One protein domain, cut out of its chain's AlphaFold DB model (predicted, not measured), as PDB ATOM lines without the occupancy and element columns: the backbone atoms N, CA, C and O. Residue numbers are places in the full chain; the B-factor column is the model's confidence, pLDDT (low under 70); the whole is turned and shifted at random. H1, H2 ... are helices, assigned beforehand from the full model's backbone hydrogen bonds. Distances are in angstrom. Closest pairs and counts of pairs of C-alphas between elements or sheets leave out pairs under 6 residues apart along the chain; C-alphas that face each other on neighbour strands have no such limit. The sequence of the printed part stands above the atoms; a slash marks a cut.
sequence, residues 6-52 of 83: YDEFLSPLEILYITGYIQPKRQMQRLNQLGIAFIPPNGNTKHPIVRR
ATOM      1  N   TYR A   6      51.353  44.820  -0.785       80.06
ATOM      2  CA  TYR A   6      50.018  45.215  -1.235       80.06
ATOM      3  C   TYR A   6      49.387  44.241  -2.242       80.06
ATOM      4  O   TYR A   6      48.253  44.446  -2.672       80.06
ATOM      5  N   ASP A   7      50.097  43.174  -2.615       79.50
ATOM      6  CA  ASP A   7      49.513  42.034  -3.324       79.50
ATOM      7  C   ASP A   7      48.611  41.211  -2.385       79.50
ATOM      8  O   ASP A   7      47.531  40.759  -2.763       79.50
ATOM      9  N   GLU A   8      48.993  41.118  -1.105       80.94
ATOM     10  CA  GLU A   8      48.241  40.400  -0.070       80.94
ATOM     11  C   GLU A   8      47.310  41.307   0.749       80.94
ATOM     12  O   GLU A   8      46.265  40.857   1.241       80.94
ATOM     13  N   PHE A   9      47.668  42.583   0.909       87.25
ATOM     14  CA  PHE A   9      46.938  43.556   1.721       87.25
ATOM     15  C   PHE A   9      46.444  44.744   0.894       87.25
ATOM     16  O   PHE A   9      47.042  45.138  -0.100       87.25
ATOM     17  N   LEU A  10      45.347  45.362   1.319       87.94
ATOM     18  CA  LEU A  10      44.901  46.619   0.738       87.94
ATOM     19  C   LEU A  10      45.864  47.738   1.107       87.94
ATOM     20  O   LEU A  10      46.278  47.887   2.261       87.94
ATOM     21  N   SER A  11      46.167  48.562   0.114       89.19
ATOM     22  CA  SER A  11      46.906  49.793   0.335       89.19
ATOM     23  C   SER A  11      46.072  50.804   1.138       89.19
ATOM     24  O   SER A  11      44.834  50.763   1.125       89.19
ATOM     25  N   PRO A  12      46.712  51.778   1.808       87.69
ATOM     26  CA  PRO A  12      45.996  52.845   2.507       87.69
ATOM     27  C   PRO A  12      45.020  53.625   1.614       87.69
ATOM     28  O   PRO A  12      43.963  54.045   2.084       87.69
ATOM     29  N   LEU A  13      45.347  53.795   0.326       89.81
ATOM     30  CA  LEU A  13      44.483  54.470  -0.648       89.81
ATOM     31  C   LEU A  13      43.227  53.657  -0.961       89.81
ATOM     32  O   LEU A  13      42.139  54.220  -1.041       89.81
ATOM     33  N   GLU A  14      43.347  52.337  -1.077       89.50
ATOM     34  CA  GLU A  14      42.192  51.455  -1.271       89.50
ATOM     35  C   GLU A  14      41.290  51.436  -0.038       89.50
ATOM     36  O   GLU A  14      40.070  51.517  -0.156       89.50
ATOM     37  N   ILE A  15      41.877  51.413   1.161       89.19
ATOM     38  CA  ILE A  15      41.118  51.518   2.412       89.19
ATOM     39  C   ILE A  15      40.374  52.855   2.472       89.19
ATOM     40  O   ILE A  15      39.199  52.887   2.844       89.19
ATOM     41  N   LEU A  16      41.020  53.957   2.079       91.69
ATOM     42  CA  LEU A  16      40.376  55.265   1.982       91.69
ATOM     43  C   LEU A  16      39.231  55.252   0.963       91.69
ATOM     44  O   LEU A  16      38.161  55.767   1.269       91.69
ATOM     45  N   TYR A  17      39.422  54.637  -0.203       91.75
ATOM     46  CA  TYR A  17      38.395  54.540  -1.239       91.75
ATOM     47  C   TYR A  17      37.171  53.734  -0.772       91.75
ATOM     48  O   TYR A  17      36.038  54.182  -0.930       91.75
ATOM     49  N   ILE A  18      37.383  52.583  -0.125       89.12
ATOM     50  CA  ILE A  18      36.305  51.709   0.370       89.12
ATOM     51  C   ILE A  18      35.551  52.351   1.537       89.12
ATOM     52  O   ILE A  18      34.327  52.249   1.643       89.12
ATOM     53  N   THR A  19      36.282  52.977   2.460       90.19
ATOM     54  CA  THR A  19      35.683  53.506   3.690       90.19
ATOM     55  C   THR A  19      35.184  54.940   3.550       90.19
ATOM     56  O   THR A  19      34.301  55.333   4.308       90.19
ATOM     57  N   GLY A  20      35.739  55.724   2.624       92.50
ATOM     58  CA  GLY A  20      35.470  57.153   2.457       92.50
ATOM     59  C   GLY A  20      36.017  58.035   3.587       92.50
ATOM     60  O   GLY A  20      35.722  59.227   3.634       92.50
ATOM     61  N   TYR A  21      36.795  57.477   4.522       90.75
ATOM     62  CA  TYR A  21      37.268  58.192   5.705       90.75
ATOM     63  C   TYR A  21      38.783  58.169   5.819       90.75
ATOM     64  O   TYR A  21      39.421  57.143   5.608       90.75
ATOM     65  N   ILE A  22      39.345  59.291   6.264       88.19
ATOM     66  CA  ILE A  22      40.767  59.405   6.614       88.19
ATOM     67  C   ILE A  22      41.001  58.937   8.061       88.19
ATOM     68  O   ILE A  22      42.052  58.386   8.375       88.19
ATOM     69  N   GLN A  23      40.023  59.136   8.961       89.62
ATOM     70  CA  GLN A  23      40.189  58.809  10.381       89.62
ATOM     71  C   GLN A  23      40.131  57.290  10.625       89.62
ATOM     72  O   GLN A  23      39.081  56.691  10.370       89.62
ATOM     73  N   PRO A  24      41.155  56.671  11.243       87.94
ATOM     74  CA  PRO A  24      41.226  55.215  11.417       87.94
ATOM     75  C   PRO A  24      40.048  54.631  12.200       87.94
ATOM     76  O   PRO A  24      39.505  53.592  11.841       87.94
ATOM     77  N   LYS A  25      39.566  55.349  13.222       89.56
ATOM     78  CA  LYS A  25      38.379  54.951  13.993       89.56
ATOM     79  C   LYS A  25      37.136  54.806  13.105       89.56
ATOM     80  O   LYS A  25      36.389  53.843  13.253       89.56
ATOM     81  N   ARG A  26      36.930  55.739  12.167       91.56
ATOM     82  CA  ARG A  26      35.802  55.692  11.224       91.56
ATOM     83  C   ARG A  26      36.017  54.643  10.137       91.56
ATOM     84  O   ARG A  26      35.064  53.957   9.783       91.56
ATOM     85  N   GLN A  27      37.259  54.465   9.680       92.00
ATOM     86  CA  GLN A  27      37.627  53.377   8.770       92.00
ATOM     87  C   GLN A  27      37.235  52.021   9.375       92.00
ATOM     88  O   GLN A  27      36.488  51.272   8.759       92.00
ATOM     89  N   MET A  28      37.628  51.749  10.623       90.88
ATOM     90  CA  MET A  28      37.279  50.517  11.344       90.88
ATOM     91  C   MET A  28      35.764  50.333  11.519       90.88
ATOM     92  O   MET A  28      35.245  49.238  11.315       90.88
ATOM     93  N   GLN A  29      35.029  51.395  11.876       92.50
ATOM     94  CA  GLN A  29      33.564  51.336  11.977       92.50
ATOM     95  C   GLN A  29      32.920  50.974  10.637       92.50
ATOM     96  O   GLN A  29      32.031  50.126  10.596       92.50
ATOM     97  N   ARG A  30      33.387  51.582   9.542       91.38
ATOM     98  CA  ARG A  30      32.869  51.311   8.203       91.38
ATOM     99  C   ARG A  30      33.224  49.903   7.732       91.38
ATOM    100  O   ARG A  30      32.355  49.221   7.209       91.38
ATOM    101  N   LEU A  31      34.447  49.437   7.975       89.88
ATOM    102  CA  LEU A  31      34.860  48.065   7.660       89.88
ATOM    103  C   LEU A  31      34.013  47.031   8.420       89.88
ATOM    104  O   LEU A  31      33.543  46.075   7.811       89.88
ATOM    105  N   ASN A  32      33.715  47.277   9.702       89.44
ATOM    106  CA  ASN A  32      32.791  46.445  10.479       89.44
ATOM    107  C   ASN A  32      31.372  46.432   9.886       89.44
ATOM    108  O   ASN A  32      30.765  45.370   9.794       89.44
ATOM    109  N   GLN A  33      30.846  47.585   9.455       90.69
ATOM    110  CA  GLN A  33      29.538  47.663   8.781       90.69
ATOM    111  C   GLN A  33      29.515  46.890   7.457       90.69
ATOM    112  O   GLN A  33      28.493  46.313   7.105       90.69
ATOM    113  N   LEU A  34      30.633  46.886   6.729       87.56
ATOM    114  CA  LEU A  34      30.793  46.154   5.474       87.56
ATOM    115  C   LEU A  34      31.062  44.654   5.688       87.56
ATOM    116  O   LEU A  34      31.142  43.912   4.713       87.56
ATOM    117  N   GLY A  35      31.222  44.196   6.936       86.88
ATOM    118  CA  GLY A  35      31.573  42.808   7.250       86.88
ATOM    119  C   GLY A  35      32.992  42.420   6.816       86.88
ATOM    120  O   GLY A  35      33.286  41.236   6.670       86.88
ATOM    121  N   ILE A  36      33.868  43.402   6.599       86.69
ATOM    122  CA  ILE A  36      35.257  43.191   6.193       86.69
ATOM    123  C   ILE A  36      36.094  43.043   7.460       86.69
ATOM    124  O   ILE A  36      36.135  43.954   8.287       86.69
ATOM    125  N   ALA A  37      36.777  41.907   7.625       87.25
ATOM    126  CA  ALA A  37      37.675  41.742   8.762       87.25
ATOM    127  C   ALA A  37      38.884  42.672   8.607       87.25
ATOM    128  O   ALA A  37      39.308  42.988   7.497       87.25
ATOM    129  N   PHE A  38      39.479  43.112   9.702       89.69
ATOM    130  CA  PHE A  38      40.684  43.931   9.645       89.69
ATOM    131  C   PHE A  38      41.505  43.754  10.913       89.69
ATOM    132  O   PHE A  38      40.983  43.383  11.967       89.69
ATOM    133  N   ILE A  39      42.795  44.054  10.811       87.75
ATOM    134  CA  ILE A  39      43.683  44.161  11.963       87.75
ATOM    135  C   ILE A  39      43.689  45.634  12.387       87.75
ATOM    136  O   ILE A  39      43.949  46.506  11.550       87.75
ATOM    137  N   PRO A  40      43.360  45.945  13.654       86.12
ATOM    138  CA  PRO A  40      43.354  47.317  14.130       86.12
ATOM    139  C   PRO A  40      44.766  47.919  14.058       86.12
ATOM    140  O   PRO A  40      45.746  47.212  14.306       86.12
ATOM    141  N   PRO A  41      44.879  49.222  13.758       84.56
ATOM    142  CA  PRO A  41      46.159  49.912  13.790       84.56
ATOM    143  C   PRO A  41      46.782  49.807  15.192       84.56
ATOM    144  O   PRO A  41      46.133  50.141  16.184       84.56
ATOM    145  N   ASN A  42      48.037  49.358  15.282       78.81
ATOM    146  CA  ASN A  42      48.838  49.428  16.504       78.81
ATOM    147  C   ASN A  42      50.088  50.283  16.261       78.81
ATOM    148  O   ASN A  42      50.656  50.233  15.173       78.81
ATOM    149  N   GLY A  43      50.500  51.077  17.257       73.00
ATOM    150  CA  GLY A  43      51.749  51.855  17.257       73.00
ATOM    151  C   GLY A  43      52.089  52.532  15.920       73.00
ATOM    152  O   GLY A  43      51.583  53.609  15.617       73.00
ATOM    153  N   ASN A  44      52.946  51.876  15.127       70.75
ATOM    154  CA  ASN A  44      53.457  52.354  13.836       70.75
ATOM    155  C   ASN A  44      52.450  52.308  12.677       70.75
ATOM    156  O   ASN A  44      52.624  53.011  11.681       70.75
ATOM    157  N   THR A  45      51.403  51.498  12.778       68.50
ATOM    158  CA  THR A  45      50.418  51.343  11.709       68.50
ATOM    159  C   THR A  45      49.327  52.389  11.886       68.50
ATOM    160  O   THR A  45      48.554  52.318  12.834       68.50
ATOM    161  N   LYS A  46      49.250  53.376  10.987       79.50
ATOM    162  CA  LYS A  46      48.253  54.461  11.079       79.50
ATOM    163  C   LYS A  46      46.869  54.068  10.555       79.50
ATOM    164  O   LYS A  46      45.897  54.733  10.889       79.50
ATOM    165  N   HIS A  47      46.772  52.996   9.771       83.44
ATOM    166  CA  HIS A  47      45.542  52.536   9.122       83.44
ATOM    167  C   HIS A  47      45.241  51.076   9.480       83.44
ATOM    168  O   HIS A  47      46.172  50.327   9.784       83.44
ATOM    169  N   PRO A  48      43.961  50.658   9.469       87.75
ATOM    170  CA  PRO A  48      43.611  49.256   9.648       87.75
ATOM    171  C   PRO A  48      44.183  48.424   8.498       87.75
ATOM    172  O   PRO A  48      44.099  48.832   7.345       87.75
ATOM    173  N   ILE A  49      44.746  47.256   8.801       88.00
ATOM    174  CA  ILE A  49      45.287  46.355   7.777       88.00
ATOM    175  C   ILE A  49      44.173  45.413   7.327       88.00
ATOM    176  O   ILE A  49      43.522  44.764   8.148       88.00
ATOM    177  N   VAL A  50      43.957  45.339   6.019       89.00
ATOM    178  CA  VAL A  50      42.844  44.620   5.392       89.00
ATOM    179  C   VAL A  50      43.446  43.682   4.347       89.00
ATOM    180  O   VAL A  50      44.217  44.140   3.514       89.00
ATOM    181  N   ARG A  51      43.175  42.374   4.399       87.94
ATOM    182  CA  ARG A  51      43.687  41.405   3.405       87.94
ATOM    183  C   ARG A  51      42.894  41.493   2.096       87.94
ATOM    184  O   ARG A  51      41.744  41.891   2.100       87.94
ATOM    185  N   ARG A  52      43.453  41.115   0.951       83.94
ATOM    186  CA  ARG A  52      42.665  41.057  -0.298       83.94
ATOM    187  C   ARG A  52      41.776  39.809  -0.379       83.94
ATOM    188  O   ARG A  52      40.685  39.866  -0.939       83.94
TER     189      ARG A  52
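Overview. This is residues 6 to 52 of the 83 residues of the protein "DUF4224 domain-containing protein" of Pasteurella multocida (UniProt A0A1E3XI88). With little regular structure, the domain is two short helices, H1 and H2, set at a steep angle, and a long loop, residues 34 to 52, that runs away from the end of H2 and folds back on itself near residues 42 to 45. The 47 printed residues hold two named helices, H1 then H2, and no named strand; the class is all helix, with 18 residues in named elements. The whole is compact and rounded, with a radius of gyration of the C-alphas of 9.5 A and spans of 23 by 23 by 17 A.

Along the chain. H1, residues 12 to 19, begins at C-alpha 12 (45.996, 52.845, 2.507) and is 10.4 A long from first to last C-alpha. H2, residues 24 to 33, is 14.2 A long and ends at C-alpha 33 (29.538, 47.663, 8.781).

Arrangement. A tight link of 4 residues joins H1 to H2. They touch, the closest C-alphas being those of Thr 19 and Gln 27, 5.4 A apart. They run the same way at a steep tilt of 49 degrees. In H1 and H2 every O i to N i+4 pair is within hydrogen-bond range.

Size, cuts and confidence. The C-alphas farthest apart, Leu 34 and Asn 44, are 24.9 A apart. The printed part has no cut. Its mean pLDDT is 86.8; only residue 45 is under 70.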